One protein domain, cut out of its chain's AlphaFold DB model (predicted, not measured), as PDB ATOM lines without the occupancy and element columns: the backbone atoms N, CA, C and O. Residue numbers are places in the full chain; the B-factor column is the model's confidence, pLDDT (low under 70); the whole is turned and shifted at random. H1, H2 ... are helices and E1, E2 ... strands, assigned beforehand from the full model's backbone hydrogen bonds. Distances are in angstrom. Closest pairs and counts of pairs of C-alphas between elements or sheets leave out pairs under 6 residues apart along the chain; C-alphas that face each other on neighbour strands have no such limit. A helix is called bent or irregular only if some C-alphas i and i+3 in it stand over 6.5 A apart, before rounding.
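What this domain is: This is residues 8 to 197 of the 197 residues of an uncharacterized protein of Gammaproteobacteria bacterium (UniProt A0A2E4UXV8). One long, twisted sheet of nine strands makes the body, with H1, H2 and H3 over one face and H4 on the opposite face, where the sheet curls round it. Beyond a bend in E6, the hairpin of E6 and E7 makes one end of the longest axis. There are 190 residues printed, with four named helices and nine named strands in the order E1 H1 H2 E2 E3 E4 E5 H3 E6 E7 E8 E9 H4. The sheet is branched at E6 and its neighbour pairs are antiparallel; the class is mixed, helices and strands. The whole is compact, with a radius of gyration of the C-alphas of 17.8 A, yet elongated, spanning 60 by 34 by 26 A.

Where its parts are: E1, residues 8 to 19, begins at C-alpha 8 (123.917, 130.029, 162.806) and is 36.1 A long from first to last C-alpha. E5, residues 98 to 110, measures 39.5 A, E6, residues 130 to 143, 38.8 A, and E4, residues 83 to 93, 32.4 A. The other strands are E2, residues 51 to 59, E3, 65 to 72, E7, 146 to 149, E8, 162 to 166, and E9, 171 to 176. The helices are H1, residues 21 to 31, H2, 34 to 47, 20.1 A, H3, 115 to 126, and H4, 181 to 195, 21.0 A, ending at C-alpha 195 (124.646, 151.044, 144.823).

How they stand to each other: E5 lies on one side of E1, with N 11 and O 107 2.8 A apart, and E6 on the other side, with N 10 and O 136 2.8 A apart. E2 E3 E4 E5 form a meander, each strand the antiparallel neighbour of the one before; N 56 and O 68, N 69 and O 84, and N 87 and O 104 stand at 2.9, 2.8 and 2.8 A. E6 bends by 59 degrees at residue 140, and its pairing is staggered: N 133 and O 172 of E9 are 2.9 A apart, N 141 and O 148 of E7 2.8 A. E8 pairs with E9, N 163 and O 175 being 2.8 A apart. H1 is over E4 and E5 at a height over the sheet of 7.8 A, H2 over E3 and E4 at 7.8 A, and H3 over E1 at 8.8 A. H2 and H3 touch, the closest C-alphas being those of Leu 44 and Cys 118, 5.7 A. The closest C-alphas of E6 and H4 are those of Leu 130 and Val 187, 6.3 A. In H1, H2 and H4 every O i to N i+4 pair is within hydrogen-bond range; in H3, which is irregular with C-alphas 117 and 120 7.0 A apart, 5 of 8 are.

The domain as a whole: The two C-alphas farthest apart, those of Ala 23 and Thr 145, are 61.5 A apart. The printed part has no cut, and its one long link is residues 150 to 161, from E7 to E8. Mean pLDDT of the printed part is 89.5; residues 75 to 81, 111, 168, 196 and 197 are under 70.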
ATOM      1  N   THR A   8     122.587 129.754 163.354       87.38
ATOM      2  CA  THR A   8     123.917 130.029 162.806       87.38
ATOM      3  C   THR A   8     124.047 131.517 162.544       87.38
ATOM      4  O   THR A   8     123.197 132.105 161.869       87.38
ATOM      5  N   HIS A   9     125.121 132.117 163.042       90.88
ATOM      6  CA  HIS A   9     125.500 133.479 162.699       90.88
ATOM      7  C   HIS A   9     126.626 133.426 161.674       90.88
ATOM      8  O   HIS A   9     127.530 132.600 161.785       90.88
ATOM      9  N   THR A  10     126.590 134.320 160.693       93.44
ATOM     10  CA  THR A  10     127.618 134.419 159.657       93.44
ATOM     11  C   THR A  10     128.009 135.877 159.453       93.44
ATOM     12  O   THR A  10     127.143 136.746 159.350       93.44
ATOM     13  N   LEU A  11     129.313 136.138 159.393       95.19
ATOM     14  CA  LEU A  11     129.909 137.386 158.928       95.19
ATOM     15  C   LEU A  11     130.558 137.111 157.570       95.19
ATOM     16  O   LEU A  11     131.528 136.363 157.507       95.19
ATOM     17  N   ALA A  12     130.030 137.719 156.513       96.19
ATOM     18  CA  ALA A  12     130.666 137.767 155.205       96.19
ATOM     19  C   ALA A  12     131.331 139.136 155.026       96.19
ATOM     20  O   ALA A  12     130.699 140.180 155.203       96.19
ATOM     21  N   PHE A  13     132.617 139.121 154.702       97.69
ATOM     22  CA  PHE A  13     133.474 140.286 154.548       97.69
ATOM     23  C   PHE A  13     134.094 140.258 153.155       97.69
ATOM     24  O   PHE A  13     134.767 139.290 152.816       97.69
ATOM     25  N   ASN A  14     133.932 141.329 152.379       97.50
ATOM     26  CA  ASN A  14     134.670 141.520 151.131       97.50
ATOM     27  C   ASN A  14     135.425 142.843 151.197       97.50
ATOM     28  O   ASN A  14     134.818 143.910 151.137       97.50
ATOM     29  N   GLY A  15     136.743 142.773 151.358       97.62
ATOM     30  CA  GLY A  15     137.629 143.929 151.421       97.62
ATOM     31  C   GLY A  15     138.340 144.162 150.096       97.62
ATOM     32  O   GLY A  15     138.797 143.216 149.460       97.62
ATOM     33  N   TYR A  16     138.479 145.426 149.716       97.25
ATOM     34  CA  TYR A  16     139.167 145.857 148.507       97.25
ATOM     35  C   TYR A  16     140.299 146.809 148.885       97.25
ATOM     36  O   TYR A  16     140.080 147.805 149.583       97.25
ATOM     37  N   CYS A  17     141.503 146.488 148.426       96.69
ATOM     38  CA  CYS A  17     142.688 147.331 148.552       96.69
ATOM     39  C   CYS A  17     143.167 147.722 147.157       96.69
ATOM     40  O   CYS A  17     143.177 146.880 146.255       96.69
ATOM     41  N   PHE A  18     143.599 148.967 146.999       94.62
ATOM     42  CA  PHE A  18     144.046 149.530 145.737       94.62
ATOM     43  C   PHE A  18     145.518 149.938 145.811       94.62
ATOM     44  O   PHE A  18     146.026 150.401 146.836       94.62
ATOM     45  N   GLY A  19     146.216 149.787 144.692       93.31
ATOM     46  CA  GLY A  19     147.575 150.281 144.544       93.31
ATOM     47  C   GLY A  19     148.018 150.367 143.096       93.31
ATOM     48  O   GLY A  19     147.234 150.159 142.168       93.31
ATOM     49  N   ALA A  20     149.290 150.709 142.905       90.31
ATOM     50  CA  ALA A  20     149.839 151.030 141.596       90.31
ATOM     51  C   ALA A  20     150.872 149.993 141.140       90.31
ATOM     52  O   ALA A  20     151.930 149.826 141.751       90.31
ATOM     53  N   GLY A  21     150.585 149.366 140.001       90.06
ATOM     54  CA  GLY A  21     151.538 148.554 139.254       90.06
ATOM     55  C   GLY A  21     151.874 147.193 139.866       90.06
ATOM     56  O   GLY A  21     151.423 146.789 140.935       90.06
ATOM     57  N   GLU A  22     152.723 146.469 139.142       91.25
ATOM     58  CA  GLU A  22     153.069 145.074 139.429       91.25
ATOM     59  C   GLU A  22     153.844 144.889 140.733       91.25
ATOM     60  O   GLU A  22     153.652 143.900 141.433       91.25
ATOM     61  N   ALA A  23     154.691 145.855 141.098       93.31
ATOM     62  CA  ALA A  23     155.453 145.795 142.340       93.31
ATOM     63  C   ALA A  23     154.532 145.793 143.569       93.31
ATOM     64  O   ALA A  23     154.757 145.023 144.505       93.31
ATOM     65  N   TRP A  24     153.475 146.616 143.546       95.31
ATOM     66  CA  TRP A  24     152.458 146.609 144.592       95.31
ATOM     67  C   TRP A  24     151.711 145.275 144.609       95.31
ATOM     68  O   TRP A  24     151.609 144.656 145.666       95.31
ATOM     69  N   LEU A  25     151.283 144.782 143.439       95.19
ATOM     70  CA  LEU A  25     150.558 143.512 143.321       95.19
ATOM     71  C   LEU A  25     151.378 142.317 143.843       95.19
ATOM     72  O   LEU A  25     150.878 141.490 144.602       95.19
ATOM     73  N   SER A  26     152.659 142.249 143.483       95.19
ATOM     74  CA  SER A  26     153.590 141.219 143.950       95.19
ATOM     75  C   SER A  26     153.801 141.288 145.466       95.19
ATOM     76  O   SER A  26     153.830 140.258 146.143       95.19
ATOM     77  N   ALA A  27     153.910 142.501 146.021       96.69
ATOM     78  CA  ALA A  27     154.052 142.695 147.458       96.69
ATOM     79  C   ALA A  27     152.817 142.200 148.225       96.69
ATOM     80  O   ALA A  27     152.982 141.431 149.173       96.69
ATOM     81  N   VAL A  28     151.607 142.566 147.787       96.62
ATOM     82  CA  VAL A  28     150.372 142.114 148.447       96.62
ATOM     83  C   VAL A  28     150.128 140.619 148.249       96.62
ATOM     84  O   VAL A  28     149.731 139.944 149.193       96.62
ATOM     85  N   ASN A  29     150.451 140.051 147.083       96.69
ATOM     86  CA  ASN A  29     150.352 138.604 146.861       96.69
ATOM     87  C   ASN A  29     151.253 137.821 147.832       96.69
ATOM     88  O   ASN A  29     150.848 136.803 148.388       96.69
ATOM     89  N   ARG A  30     152.464 138.327 148.102       96.44
ATOM     90  CA  ARG A  30     153.365 137.742 149.104       96.44
ATOM     91  C   ARG A  30     152.852 137.932 150.533       96.44
ATOM     92  O   ARG A  30     153.055 137.049 151.365       96.44
ATOM     93  N   GLU A  31     152.235 139.069 150.838       97.12
ATOM     94  CA  GLU A  31     151.672 139.361 152.162       97.12
ATOM     95  C   GLU A  31     150.445 138.500 152.491       97.12
ATOM     96  O   GLU A  31     150.275 138.092 153.641       97.12
ATOM     97  N   PHE A  32     149.631 138.180 151.488       97.69
ATOM     98  CA  PHE A  32     148.400 137.401 151.624       97.69
ATOM     99  C   PHE A  32     148.519 136.009 150.987       97.69
ATOM    100  O   PHE A  32     147.602 135.532 150.319       97.69
ATOM    101  N   ASN A  33     149.666 135.362 151.211       97.88
ATOM    102  CA  ASN A  33     149.919 133.981 150.808       97.88
ATOM    103  C   ASN A  33     149.184 132.965 151.706       97.88
ATOM    104  O   ASN A  33     148.745 133.299 152.811       97.88
ATOM    105  N   ALA A  34     149.101 131.709 151.258       98.31
ATOM    106  CA  ALA A  34     148.349 130.654 151.945       98.31
ATOM    107  C   ALA A  34     148.729 130.457 153.429       98.31
ATOM    108  O   ALA A  34     147.841 130.311 154.266       98.31
ATOM    109  N   GLU A  35     150.019 130.509 153.778       98.25
ATOM    110  CA  GLU A  35     150.497 130.352 155.162       98.25
ATOM    111  C   GLU A  35     150.015 131.503 156.059       98.25
ATOM    112  O   GLU A  35     149.540 131.295 157.177       98.25
ATOM    113  N   ARG A  36     150.086 132.740 155.560       98.25
ATOM    114  CA  ARG A  36     149.661 133.929 156.313       98.25
ATOM    115  C   ARG A  36     148.142 134.004 156.449       98.25
ATOM    116  O   ARG A  36     147.654 134.443 157.492       98.25
ATOM    117  N   LEU A  37     147.403 133.550 155.434       98.69
ATOM    118  CA  LEU A  37     145.948 133.407 155.499       98.69
ATOM    119  C   LEU A  37     145.535 132.347 156.525       98.69
ATOM    120  O   LEU A  37     144.682 132.616 157.367       98.69
ATOM    121  N   ASP A  38     146.184 131.185 156.514       98.62
ATOM    122  CA  ASP A  38     145.973 130.123 157.498       98.62
ATOM    123  C   ASP A  38     146.247 130.618 158.934       98.62
ATOM    124  O   ASP A  38     145.439 130.400 159.841       98.62
ATOM    125  N   ALA A  39     147.324 131.382 159.142       98.44
ATOM    126  CA  ALA A  39     147.623 131.999 160.432       98.44
ATOM    127  C   ALA A  39     146.596 133.070 160.850       98.44
ATOM    128  O   ALA A  39     146.297 133.201 162.039       98.44
ATOM    129  N   LEU A  40     146.062 133.853 159.905       98.62
ATOM    130  CA  LEU A  40     144.970 134.792 160.177       98.62
ATOM    131  C   LEU A  40     143.720 134.038 160.632       98.62
ATOM    132  O   LEU A  40     143.183 134.362 161.689       98.62
ATOM    133  N   LEU A  41     143.304 133.000 159.900       98.56
ATOM    134  CA  LEU A  41     142.139 132.200 160.270       98.56
ATOM    135  C   LEU A  41     142.285 131.585 161.664       98.56
ATOM    136  O   LEU A  41     141.355 131.687 162.458       98.56
ATOM    137  N   ALA A  42     143.457 131.053 162.021       98.31
ATOM    138  CA  ALA A  42     143.694 130.511 163.362       98.31
ATOM    139  C   ALA A  42     143.476 131.551 164.479       98.31
ATOM    140  O   ALA A  42     142.915 131.233 165.535       98.31
ATOM    141  N   ARG A  43     143.864 132.815 164.248       98.38
ATOM    142  CA  ARG A  43     143.570 133.909 165.188       98.38
ATOM    143  C   ARG A  43     142.076 134.196 165.267       98.38
ATOM    144  O   ARG A  43     141.567 134.362 166.371       98.38
ATOM    145  N   LEU A  44     141.360 134.191 164.140       97.81
ATOM    146  CA  LEU A  44     139.902 134.359 164.141       97.81
ATOM    147  C   LEU A  44     139.213 133.242 164.932       97.81
ATOM    148  O   LEU A  44     138.343 133.522 165.749       97.81
ATOM    149  N   VAL A  45     139.639 131.989 164.762       95.50
ATOM    150  CA  VAL A  45     139.108 130.855 165.534       95.50
ATOM    151  C   VAL A  45     139.364 131.019 167.034       95.50
ATOM    152  O   VAL A  45     138.479 130.736 167.840       95.50
ATOM    153  N   THR A  46     140.527 131.562 167.409       95.69
ATOM    154  CA  THR A  46     140.835 131.905 168.807       95.69
ATOM    155  C   THR A  46     139.881 132.975 169.348       95.69
ATOM    156  O   THR A  46     139.366 132.823 170.451       95.69
ATOM    157  N   LEU A  47     139.587 134.025 168.569       96.06
ATOM    158  CA  LEU A  47     138.622 135.073 168.945       96.06
ATOM    159  C   LEU A  47     137.188 134.541 169.097       96.06
ATOM    160  O   LEU A  47     136.409 135.088 169.872       96.06
ATOM    161  N   LEU A  48     136.834 133.488 168.355       92.94
ATOM    162  CA  LEU A  48     135.534 132.817 168.453       92.94
ATOM    163  C   LEU A  48     135.432 131.854 169.640       92.94
ATOM    164  O   LEU A  48     134.354 131.292 169.850       92.94
ATOM    165  N   GLU A  49     136.533 131.641 170.371       91.81
ATOM    166  CA  GLU A  49     136.653 130.630 171.426       91.81
ATOM    167  C   GLU A  49     136.290 129.222 170.915       91.81
ATOM    168  O   GLU A  49     135.649 128.425 171.600       91.81
ATOM    169  N   ALA A  50     136.674 128.925 169.669       90.38
ATOM    170  CA  ALA A  50     136.369 127.670 168.995       90.38
ATOM    171  C   ALA A  50     137.613 126.777 168.843       90.38
ATOM    172  O   ALA A  50     138.758 127.210 168.980       90.38
ATOM    173  N   VAL A  51     137.377 125.502 168.548       90.44
ATOM    174  CA  VAL A  51     138.399 124.485 168.291       90.44
ATOM    175  C   VAL A  51     138.503 124.262 166.788       90.44
ATOM    176  O   VAL A  51     137.488 124.075 166.117       90.44
ATOM    177  N   ILE A  52     139.729 124.251 166.267       93.06
ATOM    178  CA  ILE A  52     140.012 123.868 164.880       93.06
ATOM    179  C   ILE A  52     139.898 122.344 164.767       93.06
ATOM    180  O   ILE A  52     140.581 121.621 165.490       93.06
ATOM    181  N   ILE A  53     139.044 121.874 163.859       92.56
ATOM    182  CA  ILE A  53     138.847 120.450 163.556       92.56
ATOM    183  C   ILE A  53     139.744 120.035 162.392       92.56
ATOM    184  O   ILE A  53     140.437 119.029 162.480       92.56
ATOM    185  N   GLU A  54     139.731 120.824 161.318       93.25
ATOM    186  CA  GLU A  54     140.474 120.561 160.086       93.25
ATOM    187  C   GLU A  54     140.948 121.880 159.478       93.25
ATOM    188  O   GLU A  54     140.290 122.914 159.645       93.25
ATOM    189  N   ARG A  55     142.078 121.845 158.763       96.81
ATOM    190  CA  ARG A  55     142.667 122.999 158.072       96.81
ATOM    191  C   ARG A  55     142.982 122.633 156.630       96.81
ATOM    192  O   ARG A  55     143.547 121.577 156.368       96.81
ATOM    193  N   SER A  56     142.701 123.543 155.711       97.81
ATOM    194  CA  SER A  56     143.165 123.461 154.331       97.81
ATOM    195  C   SER A  56     143.687 124.818 153.871       97.81
ATOM    196  O   SER A  56     143.181 125.867 154.266       97.81
ATOM    197  N   GLY A  57     144.730 124.802 153.048       97.81
ATOM    198  CA  GLY A  57     145.353 126.002 152.507       97.81
ATOM    199  C   GLY A  57     145.923 125.719 151.127       97.81
ATOM    200  O   GLY A  57     146.528 124.671 150.909       97.81
ATOM    201  N   THR A  58     145.726 126.656 150.205       98.00
ATOM    202  CA  THR A  58     146.160 126.529 148.814       98.00
ATOM    203  C   THR A  58     146.767 127.843 148.355       98.00
ATOM    204  O   THR A  58     146.118 128.884 148.423       98.00
ATOM    205  N   GLN A  59     148.000 127.787 147.859       98.00
ATOM    206  CA  GLN A  59     148.617 128.875 147.106       98.00
ATOM    207  C   GLN A  59     148.339 128.639 145.620       98.00
ATOM    208  O   GLN A  59     148.594 127.539 145.126       98.00
ATOM    209  N   TYR A  60     147.807 129.637 144.917       96.25
ATOM    210  CA  TYR A  60     147.547 129.542 143.481       96.25
ATOM    211  C   TYR A  60     148.655 130.204 142.668       96.25
ATOM    212  O   TYR A  60     149.319 131.136 143.126       96.25
ATOM    213  N   GLU A  61     148.794 129.723 141.434       91.62
ATOM    214  CA  GLU A  61     149.670 130.282 140.412       91.62
ATOM    215  C   GLU A  61     148.819 130.879 139.278       91.62
ATOM    216  O   GLU A  61     147.862 130.232 138.838       91.62
ATOM    217  N   PRO A  62     149.143 132.086 138.778       91.81
ATOM    218  CA  PRO A  62     150.314 132.892 139.145       91.81
ATOM    219  C   PRO A  62     150.153 133.722 140.435       91.81
ATOM    220  O   PRO A  62     151.144 134.190 140.992       91.81
ATOM    221  N   VAL A  63     148.924 133.956 140.905       96.00
ATOM    222  CA  VAL A  63     148.634 134.795 142.083       96.00
ATOM    223  C   VAL A  63     147.399 134.303 142.837       96.00
ATOM    224  O   VAL A  63     146.545 133.621 142.273       96.00
ATOM    225  N   GLY A  64     147.282 134.721 144.097       97.81
ATOM    226  CA  GLY A  64     146.146 134.439 144.970       97.81
ATOM    227  C   GLY A  64     146.364 133.230 145.872       97.81
ATOM    228  O   GLY A  64     147.231 132.385 145.649       97.81
ATOM    229  N   ALA A  65     145.556 133.148 146.919       98.56
ATOM    230  CA  ALA A  65     145.586 132.057 147.876       98.56
ATOM    231  C   ALA A  65     144.227 131.877 148.558       98.56
ATOM    232  O   ALA A  65     143.402 132.791 148.611       98.56
ATOM    233  N   SER A  66     144.025 130.687 149.112       98.69
ATOM    234  CA  SER A  66     142.880 130.351 149.951       98.69
ATOM    235  C   SER A  66     143.338 129.675 151.230       98.69
ATOM    236  O   SER A  66     144.304 128.912 151.220       98.69
ATOM    237  N   ALA A  67     142.589 129.878 152.307       98.69
ATOM    238  CA  ALA A  67     142.637 129.027 153.486       98.69
ATOM    239  C   ALA A  67     141.217 128.774 153.998       98.69
ATOM    240  O   ALA A  67     140.342 129.632 153.869       98.69
ATOM    241  N   ALA A  68     140.979 127.603 154.579       98.25
ATOM    242  CA  ALA A  68     139.715 127.261 155.207       98.25
ATOM    243  C   ALA A  68     139.930 126.388 156.446       98.25
ATOM    244  O   ALA A  68     140.874 125.601 156.532       98.25
ATOM    245  N   MET A  69     139.034 126.536 157.415       96.56
ATOM    246  CA  MET A  69     139.024 125.773 158.654       96.56
ATOM    247  C   MET A  69     137.616 125.304 158.972       96.56
ATOM    248  O   MET A  69     136.676 126.104 158.975       96.56
ATOM    249  N   LEU A  70     137.489 124.021 159.300       93.81
ATOM    250  CA  LEU A  70     136.311 123.512 159.995       93.81
ATOM    251  C   LEU A  70     136.500 123.744 161.489       93.81
ATOM    252  O   LEU A  70     137.576 123.463 162.026       93.81
ATOM    253  N   ILE A  71     135.468 124.259 162.155       91.50
ATOM    254  CA  ILE A  71     135.544 124.626 163.570       91.50
ATOM    255  C   ILE A  71     134.383 124.042 164.367       91.50
ATOM    256  O   ILE A  71     133.298 123.814 163.840       91.50
ATOM    257  N   GLY A  72     134.597 123.833 165.663       87.38
ATOM    258  CA  GLY A  72     133.566 123.356 166.584       87.38
ATOM    259  C   GLY A  72     133.776 123.853 168.010       87.38
ATOM    260  O   GLY A  72     134.796 124.454 168.330       87.38
ATOM    261  N   GLN A  73     132.807 123.602 168.891       79.44
ATOM    262  CA  GLN A  73     132.896 124.000 170.308       79.44
ATOM    263  C   GLN A  73     133.712 123.024 171.165       79.44
ATOM    264  O   GLN A  73     134.197 123.374 172.235       79.44
ATOM    265  N   SER A  74     133.844 121.775 170.720       71.25
ATOM    266  CA  SER A  74     134.728 120.781 171.324       71.25
ATOM    267  C   SER A  74     135.108 119.743 170.273       71.25
ATOM    268  O   SER A  74     134.392 119.583 169.287       71.25
ATOM    269  N   ALA A  75     136.193 119.003 170.507       58.88
ATOM    270  CA  ALA A  75     136.680 117.969 169.590       58.88
ATOM    271  C   ALA A  75     135.678 116.817 169.337       58.88
ATOM    272  O   ALA A  75     135.879 116.033 168.415       58.88
ATOM    273  N   PHE A  76     134.611 116.709 170.146       52.12
ATOM    274  CA  PHE A  76     133.630 115.615 170.102       52.12
ATOM    275  C   PHE A  76     132.164 116.073 170.031       52.12
ATOM    276  O   PHE A  76     131.266 115.232 169.976       52.12
ATOM    277  N   ALA A  77     131.886 117.379 170.065       51.41
ATOM    278  CA  ALA A  77     130.522 117.871 169.909       51.41
ATOM    279  C   ALA A  77     130.135 117.840 168.429       51.41
ATOM    280  O   ALA A  77     130.983 118.081 167.576       51.41
ATOM    281  N   HIS A  78     128.857 117.526 168.177       50.62
ATOM    282  CA  HIS A  78     128.151 117.581 166.893       50.62
ATOM    283  C   HIS A  78     128.851 118.460 165.853       50.62
ATOM    284  O   HIS A  78     129.193 119.593 166.183       50.62
ATOM    285  N   LEU A  79     128.981 117.950 164.618       51.12
ATOM    286  CA  LEU A  79     129.330 118.696 163.402       51.12
ATOM    287  C   LEU A  79     128.426 119.933 163.272       51.12
ATOM    288  O   LEU A  79     127.436 119.938 162.548       51.12
ATOM    289  N   ALA A  80     128.718 120.968 164.046       53.88
ATOM    290  CA  ALA A  80     128.161 122.279 163.881       53.88
ATOM    291  C   ALA A  80     128.740 122.750 162.555       53.88
ATOM    292  O   ALA A  80     129.958 122.779 162.406       53.88
ATOM    293  N   GLU A  81     127.879 123.049 161.588       64.62
ATOM    294  CA  GLU A  81     128.224 123.621 160.282       64.62
ATOM    295  C   GLU A  81     128.820 125.031 160.475       64.62
ATOM    296  O   GLU A  81     128.206 126.061 160.198       64.62
ATOM    297  N   SER A  82     129.995 125.077 161.090       85.25
ATOM    298  CA  SER A  82     130.758 126.258 161.433       85.25
ATOM    299  C   SER A  82     132.102 126.133 160.744       85.25
ATOM    300  O   SER A  82     132.792 125.112 160.818       85.25
ATOM    301  N   HIS A  83     132.466 127.189 160.044       93.62
ATOM    302  CA  HIS A  83     133.674 127.237 159.252       93.62
ATOM    303  C   HIS A  83     134.168 128.665 159.188       93.62
ATOM    304  O   HIS A  83     133.416 129.628 159.367       93.62
ATOM    305  N   VAL A  84     135.455 128.783 158.907       97.06
ATOM    306  CA  VAL A  84     136.067 130.050 158.550       97.06
ATOM    307  C   VAL A  84     136.806 129.837 157.244       97.06
ATOM    308  O   VAL A  84     137.578 128.890 157.136       97.06
ATOM    309  N   ALA A  85     136.556 130.677 156.251       98.44
ATOM    310  CA  ALA A  85     137.209 130.599 154.951       98.44
ATOM    311  C   ALA A  85     137.681 131.985 154.519       98.44
ATOM    312  O   ALA A  85     137.048 132.991 154.845       98.44
ATOM    313  N   ILE A  86     138.801 132.037 153.806       98.81
ATOM    314  CA  ILE A  86     139.338 133.262 153.227       98.81
ATOM    315  C   ILE A  86     139.942 132.987 151.854       98.81
ATOM    316  O   ILE A  86     140.637 131.987 151.662       98.81
ATOM    317  N   HIS A  87     139.691 133.895 150.919       98.69
ATOM    318  CA  HIS A  87     140.146 133.843 149.537       98.69
ATOM    319  C   HIS A  87     140.702 135.200 149.124       98.69
ATOM    320  O   HIS A  87     140.122 136.243 149.442       98.69
ATOM    321  N   THR A  88     141.815 135.200 148.397       98.62
ATOM    322  CA  THR A  88     142.420 136.416 147.858       98.62
ATOM    323  C   THR A  88     142.424 136.382 146.339       98.62
ATOM    324  O   THR A  88     142.740 135.369 145.717       98.62
ATOM    325  N   TYR A  89     142.094 137.524 145.741       97.75
ATOM    326  CA  TYR A  89     142.053 137.732 144.298       97.75
ATOM    327  C   TYR A  89     142.875 138.981 143.956       97.75
ATOM    328  O   TYR A  89     142.318 140.080 143.856       97.75
ATOM    329  N   PRO A  90     144.209 138.858 143.868       97.06
ATOM    330  CA  PRO A  90     145.062 139.914 143.348       97.06
ATOM    331  C   PRO A  90     144.866 140.025 141.829       97.06
ATOM    332  O   PRO A  90     144.931 139.013 141.137       97.06
ATOM    333  N   ASP A  91     144.662 141.235 141.311       95.31
ATOM    334  CA  ASP A  91     144.518 141.477 139.873       95.31
ATOM    335  C   ASP A  91     145.077 142.846 139.439       95.31
ATOM    336  O   ASP A  91     145.273 143.757 140.254       95.31
ATOM    337  N   ARG A  92     145.343 143.003 138.137       92.31
ATOM    338  CA  ARG A  92     145.840 144.239 137.521       92.31
ATOM    339  C   ARG A  92     144.991 144.645 136.322       92.31
ATOM    340  O   ARG A  92     144.886 143.935 135.332       92.31
ATOM    341  N   PHE A  93     144.515 145.883 136.365       87.94
ATOM    342  CA  PHE A  93     143.763 146.526 135.298       87.94
ATOM    343  C   PHE A  93     144.667 147.513 134.555       87.94
ATOM    344  O   PHE A  93     144.837 148.660 134.975       87.94
ATOM    345  N   GLU A  94     145.270 147.070 133.450       82.94
ATOM    346  CA  GLU A  94     146.232 147.876 132.680       82.94
ATOM    347  C   GLU A  94     145.637 149.191 132.164       82.94
ATOM    348  O   GLU A  94     146.266 150.240 132.292       82.94
ATOM    349  N   SER A  95     144.398 149.161 131.665       81.50
ATOM    350  CA  SER A  95     143.692 150.341 131.145       81.50
ATOM    351  C   SER A  95     143.485 151.438 132.193       81.50
ATOM    352  O   SER A  95     143.455 152.617 131.847       81.50
ATOM    353  N   ALA A  96     143.373 151.060 133.468       77.38
ATOM    354  CA  ALA A  96     143.192 151.972 134.590       77.38
ATOM    355  C   ALA A  96     144.498 152.246 135.358       77.38
ATOM    356  O   ALA A  96     144.478 152.987 136.338       77.38
ATOM    357  N   SER A  97     145.625 151.638 134.950       84.25
ATOM    358  CA  SER A  97     146.887 151.642 135.711       84.25
ATOM    359  C   SER A  97     146.694 151.288 137.196       84.25
ATOM    360  O   SER A  97     147.390 151.807 138.069       84.25
ATOM    361  N   LEU A  98     145.743 150.393 137.472       89.56
ATOM    362  CA  LEU A  98     145.269 150.061 138.812       89.56
ATOM    363  C   LEU A  98     145.578 148.602 139.125       89.56
ATOM    364  O   LEU A  98     145.381 147.713 138.297       89.56
ATOM    365  N   SER A  99     146.036 148.339 140.338       94.69
ATOM    366  CA  SER A  99     146.129 146.994 140.893       94.69
ATOM    367  C   SER A  99     145.200 146.883 142.088       94.69
ATOM    368  O   SER A  99     145.025 147.842 142.842       94.69
ATOM    369  N   VAL A 100     144.571 145.721 142.224       95.31
ATOM    370  CA  VAL A 100     143.545 145.466 143.232       95.31
ATOM    371  C   VAL A 100     143.878 144.179 143.958       95.31
ATOM    372  O   VAL A 100     144.280 143.194 143.348       95.31
ATOM    373  N   LEU A 101     143.672 144.183 145.268       97.75
ATOM    374  CA  LEU A 101     143.525 142.969 146.050       97.75
ATOM    375  C   LEU A 101     142.094 142.932 146.573       97.75
ATOM    376  O   LEU A 101     141.721 143.765 147.404       97.75
ATOM    377  N   ARG A 102     141.313 141.953 146.118       97.69
ATOM    378  CA  ARG A 102     140.054 141.600 146.772       97.69
ATOM    379  C   ARG A 102     140.305 140.467 147.760       97.69
ATOM    380  O   ARG A 102     140.926 139.467 147.404       97.69
ATOM    381  N   VAL A 103     139.806 140.620 148.977       98.62
ATOM    382  CA  VAL A 103     139.852 139.599 150.023       98.62
ATOM    383  C   VAL A 103     138.433 139.277 150.445       98.62
ATOM    384  O   VAL A 103     137.724 140.150 150.937       98.62
ATOM    385  N   GLU A 104     138.035 138.026 150.272       98.62
ATOM    386  CA  GLU A 104     136.733 137.521 150.696       98.62
ATOM    387  C   GLU A 104     136.942 136.628 151.911       98.62
ATOM    388  O   GLU A 104     137.739 135.698 151.856       98.62
ATOM    389  N   CYS A 105     136.265 136.916 153.019       98.56
ATOM    390  CA  CYS A 105     136.325 136.108 154.228       98.56
ATOM    391  C   CYS A 105     134.918 135.831 154.750       98.56
ATOM    392  O   CYS A 105     134.119 136.749 154.938       98.56
ATOM    393  N   GLU A 106     134.629 134.562 155.015       98.00
ATOM    394  CA  GLU A 106     133.392 134.133 155.652       98.00
ATOM    395  C   GLU A 106     133.707 133.498 157.006       98.00
ATOM    396  O   GLU A 106     134.539 132.598 157.108       98.00
ATOM    397  N   VAL A 107     133.022 133.969 158.047       96.75
ATOM    398  CA  VAL A 107     133.105 133.442 159.408       96.75
ATOM    399  C   VAL A 107     131.712 132.981 159.824       96.75
ATOM    400  O   VAL A 107     130.823 133.811 160.020       96.75
ATOM    401  N   SER A 108     131.504 131.675 159.966       93.56
ATOM    402  CA  SER A 108     130.221 131.075 160.347       93.56
ATOM    403  C   SER A 108     130.354 130.324 161.670       93.56
ATOM    404  O   SER A 108     131.225 129.465 161.802       93.56
ATOM    405  N   SER A 109     129.502 130.630 162.655       89.06
ATOM    406  CA  SER A 109     129.503 129.948 163.958       89.06
ATOM    407  C   SER A 109     128.090 129.611 164.454       89.06
ATOM    408  O   SER A 109     127.137 130.383 164.292       89.06
ATOM    409  N   CYS A 110     127.963 128.444 165.092       82.69
ATOM    410  CA  CYS A 110     126.764 127.987 165.793       82.69
ATOM    411  C   CYS A 110     127.064 127.868 167.291       82.69
ATOM    412  O   CYS A 110     127.947 127.114 167.694       82.69
ATOM    413  N   GLY A 111     126.332 128.607 168.127       67.44
ATOM    414  CA  GLY A 111     126.406 128.502 169.591       67.44
ATOM    415  C   GLY A 111     127.701 128.985 170.271       67.44
ATOM    416  O   GLY A 111     127.705 129.063 171.498       67.44
ATOM    417  N   GLY A 112     128.775 129.285 169.525       71.19
ATOM    418  CA  GLY A 112     130.045 129.839 170.027       71.19
ATOM    419  C   GLY A 112     130.095 131.371 170.015       71.19
ATOM    420  O   GLY A 112     129.052 132.031 169.986       71.19
ATOM    421  N   GLY A 113     131.305 131.944 170.007       83.75
ATOM    422  CA  GLY A 113     131.498 133.388 169.860       83.75
ATOM    423  C   GLY A 113     130.804 133.938 168.608       83.75
ATOM    424  O   GLY A 113     130.796 133.306 167.547       83.75
ATOM    425  N   HIS A 114     130.182 135.115 168.722       89.94
ATOM    426  CA  HIS A 114     129.456 135.724 167.607       89.94
ATOM    427  C   HIS A 114     130.448 136.193 166.517       89.94
ATOM    428  O   HIS A 114     131.309 137.005 166.838       89.94
ATOM    429  N   PRO A 115     130.299 135.828 165.225       93.56
ATOM    430  CA  PRO A 115     131.275 136.124 164.160       93.56
ATOM    431  C   PRO A 115     131.755 137.576 164.051       93.56
ATOM    432  O   PRO A 115     132.901 137.832 163.700       93.56
ATOM    433  N   ASN A 116     130.903 138.544 164.398       92.81
ATOM    434  CA  ASN A 116     131.275 139.965 164.478       92.81
ATOM    435  C   ASN A 116     132.503 140.274 165.347       92.81
ATOM    436  O   ASN A 116     133.123 141.308 165.110       92.81
ATOM    437  N   VAL A 117     132.865 139.430 166.319       94.31
ATOM    438  CA  VAL A 117     134.088 139.631 167.119       94.31
ATOM    439  C   VAL A 117     135.358 139.592 166.260       94.31
ATOM    440  O   VAL A 117     136.358 140.198 166.626       94.31
ATOM    441  N   CYS A 118     135.304 138.953 165.088       96.56
ATOM    442  CA  CYS A 118     136.412 138.864 164.137       96.56
ATOM    443  C   CYS A 118     136.584 140.121 163.274       96.56
ATOM    444  O   CYS A 118     137.637 140.312 162.667       96.56
ATOM    445  N   LEU A 119     135.566 140.985 163.186       96.25
ATOM    446  CA  LEU A 119     135.578 142.123 162.266       96.25
ATOM    447  C   LEU A 119     136.737 143.108 162.522       96.25
ATOM    448  O   LEU A 119     137.379 143.502 161.547       96.25
ATOM    449  N   PRO A 120     137.059 143.505 163.771       96.75
ATOM    450  CA  PRO A 120     138.191 144.397 164.022       96.75
ATOM    451  C   PRO A 120     139.531 143.814 163.557       96.75
ATOM    452  O   PRO A 120     140.326 144.535 162.961       96.75
ATOM    453  N   GLU A 121     139.761 142.513 163.766       97.88
ATOM    454  CA  GLU A 121     140.984 141.827 163.323       97.88
ATOM    455  C   GLU A 121     141.077 141.807 161.790       97.88
ATOM    456  O   GLU A 121     142.116 142.156 161.231       97.88
ATOM    457  N   LEU A 122     139.975 141.493 161.096       98.25
ATOM    458  CA  LEU A 122     139.911 141.535 159.629       98.25
ATOM    459  C   LEU A 122     140.223 142.935 159.082       98.25
ATOM    460  O   LEU A 122     141.056 143.077 158.188       98.25
ATOM    461  N   LEU A 123     139.605 143.982 159.639       97.62
ATOM    462  CA  LEU A 123     139.843 145.368 159.214       97.62
ATOM    463  C   LEU A 123     141.280 145.825 159.487       97.62
ATOM    464  O   LEU A 123     141.849 146.561 158.679       97.62
ATOM    465  N   ASN A 124     141.862 145.393 160.607       97.19
ATOM    466  CA  ASN A 124     143.219 145.751 161.001       97.19
ATOM    467  C   ASN A 124     144.285 145.058 160.142       97.19
ATOM    468  O   ASN A 124     145.282 145.685 159.793       97.19
ATOM    469  N   VAL A 125     144.075 143.788 159.785       97.81
ATOM    470  CA  VAL A 125     145.043 142.999 159.007       97.81
ATOM    471  C   VAL A 125     144.915 143.271 157.514       97.81
ATOM    472  O   VAL A 125     145.911 143.568 156.865       97.81
ATOM    473  N   ILE A 126     143.701 143.204 156.961       98.06
ATOM    474  CA  ILE A 126     143.477 143.367 155.512       98.06
ATOM    475  C   ILE A 126     143.639 144.832 155.107       98.06
ATOM    476  O   ILE A 126     144.061 145.146 154.003       98.06
ATOM    477  N   ARG A 127     143.303 145.739 156.023       97.06
ATOM    478  CA  ARG A 127     143.318 147.184 155.828       97.06
ATOM    479  C   ARG A 127     142.622 147.650 154.527       97.06
ATOM    480  O   ARG A 127     143.204 148.485 153.832       97.06
ATOM    481  N   PRO A 128     141.372 147.235 154.255       97.38
ATOM    482  CA  PRO A 128     140.675 147.614 153.030       97.38
ATOM    483  C   PRO A 128     140.324 149.105 152.989       97.38
ATOM    484  O   PRO A 128     140.123 149.749 154.021       97.38
ATOM    485  N   GLU A 129     140.203 149.631 151.777       97.00
ATOM    486  CA  GLU A 129     139.790 151.012 151.500       97.00
ATOM    487  C   GLU A 129     138.297 151.094 151.176       97.00
ATOM    488  O   GLU A 129     137.638 152.076 151.513       97.00
ATOM    489  N   LEU A 130     137.761 150.021 150.595       96.00
ATOM    490  CA  LEU A 130     136.340 149.752 150.417       96.00
ATOM    491  C   LEU A 130     136.052 148.367 150.995       96.00
ATOM    492  O   LEU A 130     136.821 147.432 150.776       96.00
ATOM    493  N   VAL A 131     134.960 148.216 151.734       96.31
ATOM    494  CA  VAL A 131     134.554 146.927 152.292       96.31
ATOM    495  C   VAL A 131     133.044 146.765 152.227       96.31
ATOM    496  O   VAL A 131     132.299 147.683 152.571       96.31
ATOM    497  N   THR A 132     132.588 145.582 151.820       94.56
ATOM    498  CA  THR A 132     131.201 145.163 152.018       94.56
ATOM    499  C   THR A 132     131.126 144.171 153.167       94.56
ATOM    500  O   THR A 132     131.961 143.271 153.298       94.56
ATOM    501  N   ILE A 133     130.150 144.370 154.045       94.38
ATOM    502  CA  ILE A 133     129.933 143.524 155.215       94.38
ATOM    503  C   ILE A 133     128.485 143.077 155.211       94.38
ATOM    504  O   ILE A 133     127.591 143.911 155.308       94.38
ATOM    505  N   ASP A 134     128.261 141.770 155.173       92.81
ATOM    506  CA  ASP A 134     126.933 141.183 155.306       92.81
ATOM    507  C   ASP A 134     126.887 140.258 156.520       92.81
ATOM    508  O   ASP A 134     127.749 139.401 156.725       92.81
ATOM    509  N   ARG A 135     125.874 140.459 157.360       91.56
ATOM    510  CA  ARG A 135     125.674 139.695 158.592       91.56
ATOM    511  C   ARG A 135     124.399 138.896 158.488       91.56
ATOM    512  O   ARG A 135     123.314 139.452 158.381       91.56
ATOM    513  N   ARG A 136     124.500 137.582 158.596       90.44
ATOM    514  CA  ARG A 136     123.341 136.704 158.453       90.44
ATOM    515  C   ARG A 136     123.107 135.938 159.735       90.44
ATOM    516  O   ARG A 136     124.044 135.515 160.405       90.44
ATOM    517  N   THR A 137     121.836 135.724 160.030       89.25
ATOM    518  CA  THR A 137     121.397 134.812 161.077       89.25
ATOM    519  C   THR A 137     120.408 133.850 160.439       89.25
ATOM    520  O   THR A 137     119.413 134.278 159.858       89.25
ATOM    521  N   ARG A 138     120.706 132.552 160.492       86.38
ATOM    522  CA  ARG A 138     119.889 131.485 159.898       86.38
ATOM    523  C   ARG A 138     119.418 130.523 160.975       86.38
ATOM    524  O   ARG A 138     120.093 130.365 161.984       86.38
ATOM    525  N   GLY A 139     118.289 129.866 160.725       85.44
ATOM    526  CA  GLY A 139     117.743 128.827 161.594       85.44
ATOM    527  C   GLY A 139     116.455 129.235 162.306       85.44
ATOM    528  O   GLY A 139     115.749 130.136 161.848       85.44
ATOM    529  N   LEU A 140     116.118 128.544 163.394       82.81
ATOM    530  CA  LEU A 140     114.842 128.696 164.099       82.81
ATOM    531  C   LEU A 140     115.055 129.146 165.545       82.81
ATOM    532  O   LEU A 140     115.963 128.690 166.232       82.81
ATOM    533  N   VAL A 141     114.169 130.016 166.020       83.25
ATOM    534  CA  VAL A 141     114.130 130.503 167.399       83.25
ATOM    535  C   VAL A 141     112.802 130.089 168.025       83.25
ATOM    536  O   VAL A 141     111.735 130.330 167.458       83.25
ATOM    537  N   ALA A 142     112.862 129.476 169.205       82.12
ATOM    538  CA  ALA A 142     111.680 129.158 169.998       82.12
ATOM    539  C   ALA A 142     111.292 130.349 170.887       82.12
ATOM    540  O   ALA A 142     112.140 130.909 171.580       82.12
ATOM    541  N   SER A 143     110.010 130.715 170.894       77.94
ATOM    542  CA  SER A 143     109.445 131.735 171.782       77.94
ATOM    543  C   SER A 143     108.147 131.216 172.393       77.94
ATOM    544  O   SER A 143     107.119 131.150 171.720       77.94
ATOM    545  N   GLY A 144     108.179 130.838 173.673       79.94
ATOM    546  CA  GLY A 144     107.032 130.218 174.339       79.94
ATOM    547  C   GLY A 144     106.685 128.868 173.703       79.94
ATOM    548  O   GLY A 144     107.485 127.939 173.767       79.94
ATOM    549  N   THR A 145     105.506 128.767 173.085       79.81
ATOM    550  CA  THR A 145     105.005 127.542 172.428       79.81
ATOM    551  C   THR A 145     105.148 127.549 170.904       79.81
ATOM    552  O   THR A 145     104.659 126.630 170.251       79.81
ATOM    553  N   SER A 146     105.775 128.570 170.311       82.12
ATOM    554  CA  SER A 146     105.901 128.714 168.855       82.12
ATOM    555  C   SER A 146     107.357 128.793 168.387       82.12
ATOM    556  O   SER A 146     108.245 129.277 169.093       82.12
ATOM    557  N   LEU A 147     107.593 128.301 167.168       84.50
ATOM    558  CA  LEU A 147     108.862 128.399 166.448       84.50
ATOM    559  C   LEU A 147     108.759 129.500 165.394       84.50
ATOM    560  O   LEU A 147     107.763 129.587 164.676       84.50
ATOM    561  N   HIS A 148     109.803 130.314 165.276       86.62
ATOM    562  CA  HIS A 148     109.886 131.374 164.276       86.62
ATOM    563  C   HIS A 148     111.252 131.359 163.582       86.62
ATOM    564  O   HIS A 148     112.246 130.999 164.216       86.62
ATOM    565  N   PRO A 149     111.338 131.776 162.306       86.75
ATOM    566  CA  PRO A 149     112.621 131.998 161.650       86.75
ATOM    567  C   PRO A 149     113.485 132.989 162.430       86.75
ATOM    568  O   PRO A 149     112.982 133.986 162.962       86.75
ATOM    569  N   ALA A 150     114.789 132.728 162.475       86.25
ATOM    570  CA  ALA A 150     115.744 133.685 162.994       86.25
ATOM    571  C   ALA A 150     115.664 134.984 162.180       86.25
ATOM    572  O   ALA A 150     115.547 134.973 160.954       86.25
ATOM    573  N   ARG A 151     115.676 136.118 162.880       84.12
ATOM    574  CA  ARG A 151     115.584 137.429 162.236       84.12
ATOM    575  C   ARG A 151     116.953 137.845 161.727       84.12
ATOM    576  O   ARG A 151     117.947 137.639 162.420       84.12
ATOM    577  N   ALA A 152     116.978 138.493 160.565       79.44
ATOM    578  CA  ALA A 152     118.182 139.151 160.084       79.44
ATOM    579  C   ALA A 152     118.673 140.169 161.132       79.44
ATOM    580  O   ALA A 152     117.852 140.882 161.730       79.44
ATOM    581  N   PRO A 153     119.988 140.236 161.385       81.94
ATOM    582  CA  PRO A 153     120.536 141.223 162.293       81.94
ATOM    583  C   PRO A 153     120.335 142.620 161.706       81.94
ATOM    584  O   PRO A 153     120.391 142.826 160.494       81.94
ATOM    585  N   LYS A 154     120.108 143.600 162.583       78.19
ATOM    586  CA  LYS A 154     120.124 145.004 162.170       78.19
ATOM    587  C   LYS A 154     121.549 145.392 161.752       78.19
ATOM    588  O   LYS A 154     122.500 144.898 162.371       78.19
ATOM    589  N   PRO A 155     121.709 146.288 160.767       73.12
ATOM    590  CA  PRO A 155     123.019 146.818 160.435       73.12
ATOM    591  C   PRO A 155     123.592 147.531 161.667       73.12
ATOM    592  O   PRO A 155     122.893 148.272 162.363       73.12
ATOM    593  N   GLY A 156     124.849 147.224 161.990       76.69
ATOM    594  CA  GLY A 156     125.555 147.847 163.109       76.69
ATOM    595  C   GLY A 156     125.992 149.273 162.777       76.69
ATOM    596  O   GLY A 156     125.911 149.710 161.631       76.69
ATOM    597  N   LEU A 157     126.519 149.997 163.763       85.75
ATOM    598  CA  LEU A 157     127.225 151.245 163.467       85.75
ATOM    599  C   LEU A 157     128.473 150.955 162.614       85.75
ATOM    600  O   LEU A 157     129.088 149.895 162.791       85.75
ATOM    601  N   PRO A 158     128.860 151.867 161.703       88.69
ATOM    602  CA  PRO A 158     130.131 151.760 161.001       88.69
ATOM    603  C   PRO A 158     131.295 151.647 162.002       88.69
ATOM    604  O   PRO A 158     131.283 152.337 163.027       88.69
ATOM    605  N   PRO A 159     132.293 150.782 161.748       91.69
ATOM    606  CA  PRO A 159     133.522 150.747 162.531       91.69
ATOM    607  C   PRO A 159     134.240 152.103 162.509       91.69
ATOM    608  O   PRO A 159     134.129 152.858 161.547       91.69
ATOM    609  N   VAL A 160     135.022 152.396 163.551       91.75
ATOM    610  CA  VAL A 160     135.839 153.621 163.610       91.75
ATOM    611  C   VAL A 160     136.774 153.694 162.398       91.75
ATOM    612  O   VAL A 160     137.420 152.701 162.058       91.75
ATOM    613  N   GLY A 161     136.862 154.867 161.765       93.56
ATOM    614  CA  GLY A 161     137.668 155.073 160.561       93.56
ATOM    615  C   GLY A 161     136.973 154.655 159.263       93.56
ATOM    616  O   GLY A 161     137.642 154.576 158.231       93.56
ATOM    617  N   PHE A 162     135.671 154.346 159.306       95.12
ATOM    618  CA  PHE A 162     134.868 153.993 158.140       95.12
ATOM    619  C   PHE A 162     133.556 154.781 158.077       95.12
ATOM    620  O   PHE A 162     132.858 154.945 159.078       95.12
ATOM    621  N   VAL A 163     133.174 155.185 156.866       92.50
ATOM    622  CA  VAL A 163     131.887 155.819 156.550       92.50
ATOM    623  C   VAL A 163     131.009 154.821 155.806       92.50
ATOM    624  O   VAL A 163     131.482 154.130 154.905       92.50
ATOM    625  N   ALA A 164     129.728 154.736 156.167       90.12
ATOM    626  CA  ALA A 164     128.757 153.953 155.406       90.12
ATOM    627  C   ALA A 164     128.196 154.755 154.228       90.12
ATOM    628  O   ALA A 164     127.788 155.901 154.403       90.12
ATOM    629  N   HIS A 165     128.138 154.122 153.057       82.62
ATOM    630  CA  HIS A 165     127.492 154.666 151.860       82.62
ATOM    631  C   HIS A 165     126.054 154.182 151.708       82.62
ATOM    632  O   HIS A 165     125.180 154.975 151.375       82.62
ATOM    633  N   ASP A 166     125.816 152.904 151.998       76.38
ATOM    634  CA  ASP A 166     124.491 152.300 151.961       76.38
ATOM    635  C   ASP A 166     124.348 151.229 153.053       76.38
ATOM    636  O   ASP A 166     125.328 150.607 153.489       76.38
ATOM    637  N   GLN A 167     123.114 151.062 153.523       72.00
ATOM    638  CA  GLN A 167     122.708 150.117 154.554       72.00
ATOM    639  C   GLN A 167     121.358 149.487 154.186       72.00
ATOM    640  O   GLN A 167     120.318 149.796 154.775       72.00
ATOM    641  N   ALA A 168     121.375 148.575 153.217       69.94
ATOM    642  CA  ALA A 168     120.212 147.788 152.835       69.94
ATOM    643  C   ALA A 168     120.138 146.489 153.657       69.94
ATOM    644  O   ALA A 168     120.822 145.498 153.393       69.94
ATOM    645  N   GLY A 169     119.279 146.471 154.679       76.19
ATOM    646  CA  GLY A 169     119.108 145.285 155.519       76.19
ATOM    647  C   GLY A 169     120.379 144.954 156.307       76.19
ATOM    648  O   GLY A 169     120.852 145.770 157.091       76.19
ATOM    649  N   SER A 170     120.912 143.745 156.131       81.31
ATOM    650  CA  SER A 170     122.137 143.291 156.803       81.31
ATOM    651  C   SER A 170     123.436 143.668 156.089       81.31
ATOM    652  O   SER A 170     124.505 143.544 156.698       81.31
ATOM    653  N   LEU A 171     123.349 144.123 154.836       87.75
ATOM    654  CA  LEU A 171     124.485 144.512 154.014       87.75
ATOM    655  C   LEU A 171     124.885 145.958 154.319       87.75
ATOM    656  O   LEU A 171     124.047 146.853 154.412       87.75
ATOM    657  N   GLN A 172     126.185 146.186 154.459       91.19
ATOM    658  CA  GLN A 172     126.778 147.510 154.583       91.19
ATOM    659  C   GLN A 172     127.869 147.676 153.540       91.19
ATOM    660  O   GLN A 172     128.726 146.801 153.408       91.19
ATOM    661  N   ILE A 173     127.873 148.821 152.866       92.69
ATOM    662  CA  ILE A 173     128.968 149.248 151.994       92.69
ATOM    663  C   ILE A 173     129.695 150.377 152.713       92.69
ATOM    664  O   ILE A 173     129.103 151.422 152.991       92.69
ATOM    665  N   LEU A 174     130.963 150.157 153.055       93.88
ATOM    666  CA  LEU A 174     131.753 151.073 153.870       93.88
ATOM    667  C   LEU A 174     133.040 151.477 153.156       93.88
ATOM    668  O   LEU A 174     133.696 150.643 152.533       93.88
ATOM    669  N   THR A 175     133.457 152.726 153.323       95.12
ATOM    670  CA  THR A 175     134.750 153.217 152.836       95.12
ATOM    671  C   THR A 175     135.589 153.749 153.972       95.12
ATOM    672  O   THR A 175     135.075 154.248 154.972       95.12
ATOM    673  N   ARG A 176     136.902 153.604 153.836       96.00
ATOM    674  CA  ARG A 176     137.858 154.099 154.815       96.00
ATOM    675  C   ARG A 176     137.945 155.625 154.766       96.00
ATOM    676  O   ARG A 176     137.984 156.228 153.698       96.00
ATOM    677  N   GLU A 177     138.054 156.237 155.935       94.44
ATOM    678  CA  GLU A 177     138.317 157.666 156.081       94.44
ATOM    679  C   GLU A 177     139.794 158.007 155.831       94.44
ATOM    680  O   GLU A 177     140.694 157.203 156.071       94.44
ATOM    681  N   GLY A 178     140.058 159.236 155.378       92.62
ATOM    682  CA  GLY A 178     141.428 159.739 155.221       92.62
ATOM    683  C   GLY A 178     142.208 159.132 154.049       92.62
ATOM    684  O   GLY A 178     143.438 159.123 154.076       92.62
ATOM    685  N   LEU A 179     141.516 158.618 153.026       92.00
ATOM    686  CA  LEU A 179     142.152 158.168 151.785       92.00
ATOM    687  C   LEU A 179     142.785 159.342 151.027       92.00
ATOM    688  O   LEU A 179     142.274 160.461 151.042       92.00
ATOM    689  N   SER A 180     143.882 159.067 150.317       89.31
ATOM    690  CA  SER A 180     144.449 160.021 149.358       89.31
ATOM    691  C   SER A 180     143.458 160.298 148.223       89.31
ATOM    692  O   SER A 180     142.673 159.419 147.871       89.31
ATOM    693  N   GLU A 181     143.502 161.483 147.610       88.75
ATOM    694  CA  GLU A 181     142.535 161.855 146.563       88.75
ATOM    695  C   GLU A 181     142.456 160.857 145.384       88.75
ATOM    696  O   GLU A 181     141.341 160.534 144.958       88.75
ATOM    697  N   PRO A 182     143.577 160.291 144.883       85.56
ATOM    698  CA  PRO A 182     143.519 159.251 143.856       85.56
ATOM    699  C   PRO A 182     142.745 158.007 144.312       85.56
ATOM    700  O   PRO A 182     141.870 157.523 143.597       85.56
ATOM    701  N   HIS A 183     143.017 157.516 145.524       87.62
ATOM    702  CA  HIS A 183     142.351 156.326 146.061       87.62
ATOM    703  C   HIS A 183     140.883 156.610 146.394       87.62
ATOM    704  O   HIS A 183     140.014 155.805 146.070       87.62
ATOM    705  N   ALA A 184     140.586 157.780 146.964       89.06
ATOM    706  CA  ALA A 184     139.226 158.221 147.246       89.06
ATOM    707  C   ALA A 184     138.385 158.302 145.963       89.06
ATOM    708  O   ALA A 184     137.223 157.905 145.964       89.06
ATOM    709  N   THR A 185     138.970 158.763 144.853       89.00
ATOM    710  CA  THR A 185     138.297 158.798 143.547       89.00
ATOM    711  C   THR A 185     137.980 157.395 143.037       89.00
ATOM    712  O   THR A 185     136.828 157.130 142.700       89.00
ATOM    713  N   THR A 186     138.954 156.480 143.042       88.25
ATOM    714  CA  THR A 186     138.733 155.074 142.659       88.25
ATOM    715  C   THR A 186     137.639 154.428 143.509       88.25
ATOM    716  O   THR A 186     136.705 153.829 142.976       88.25
ATOM    717  N   VAL A 187     137.717 154.603 144.829       90.12
ATOM    718  CA  VAL A 187     136.756 154.047 145.784       90.12
ATOM    719  C   VAL A 187     135.352 154.595 145.550       90.12
ATOM    720  O   VAL A 187     134.412 153.808 145.509       90.12
ATOM    721  N   ARG A 188     135.186 155.909 145.346       87.62
ATOM    722  CA  ARG A 188     133.870 156.511 145.063       87.62
ATOM    723  C   ARG A 188     133.247 155.951 143.785       87.62
ATOM    724  O   ARG A 188     132.061 155.640 143.794       87.62
ATOM    725  N   THR A 189     134.035 155.796 142.721       86.81
ATOM    726  CA  THR A 189     133.555 155.232 141.451       86.81
ATOM    727  C   THR A 189     133.058 153.799 141.630       86.81
ATOM    728  O   THR A 189     131.946 153.481 141.219       86.81
ATOM    729  N   ILE A 190     133.848 152.944 142.285       85.06
ATOM    730  CA  ILE A 190     133.490 151.532 142.488       85.06
ATOM    731  C   ILE A 190     132.323 151.396 143.475       85.06
ATOM    732  O   ILE A 190     131.392 150.638 143.225       85.06
ATOM    733  N   ALA A 191     132.330 152.152 144.577       82.94
ATOM    734  CA  ALA A 191     131.231 152.157 145.541       82.94
ATOM    735  C   ALA A 191     129.910 152.596 144.893       82.94
ATOM    736  O   ALA A 191     128.875 152.012 145.192       82.94
ATOM    737  N   GLY A 192     129.950 153.575 143.979       79.06
ATOM    738  CA  GLY A 192     128.798 153.997 143.180       79.06
ATOM    739  C   GLY A 192     128.144 152.838 142.429       79.06
ATOM    740  O   GLY A 192     126.936 152.655 142.523       79.06
ATOM    741  N   GLN A 193     128.951 151.997 141.781       81.25
ATOM    742  CA  GLN A 193     128.469 150.843 141.014       81.25
ATOM    743  C   GLN A 193     127.819 149.765 141.890       81.25
ATOM    744  O   GLN A 193     126.883 149.106 141.451       81.25
ATOM    745  N   PHE A 194     128.275 149.595 143.138       71.75
ATOM    746  CA  PHE A 194     127.620 148.687 144.087       71.75
ATOM    747  C   PHE A 194     126.226 149.159 144.516       71.75
ATOM    748  O   PHE A 194     125.447 148.334 144.973       71.75
ATOM    749  N   MET A 195     125.927 150.456 144.406       70.38
ATOM    750  CA  MET A 195     124.646 151.044 144.823       70.38
ATOM    751  C   MET A 195     123.621 151.131 143.679       70.38
ATOM    752  O   MET A 195     122.458 151.447 143.921       70.38
ATOM    753  N   GLU A 196     124.035 150.886 142.433       69.19
ATOM    754  CA  GLU A 196     123.157 150.902 141.251       69.19
ATOM    755  C   GLU A 196     122.389 149.577 141.044       69.19
ATOM    756  O   GLU A 196     121.535 149.487 140.154       69.19
ATOM    757  N   HIS A 197     122.663 148.556 141.864       54.00
ATOM    758  CA  HIS A 197     122.105 147.201 141.789       54.00
ATOM    759  C   HIS A 197     121.578 146.728 143.145       54.00
ATOM    760  O   HIS A 197     120.605 145.938 143.132       54.00
TER     761      HIS A 197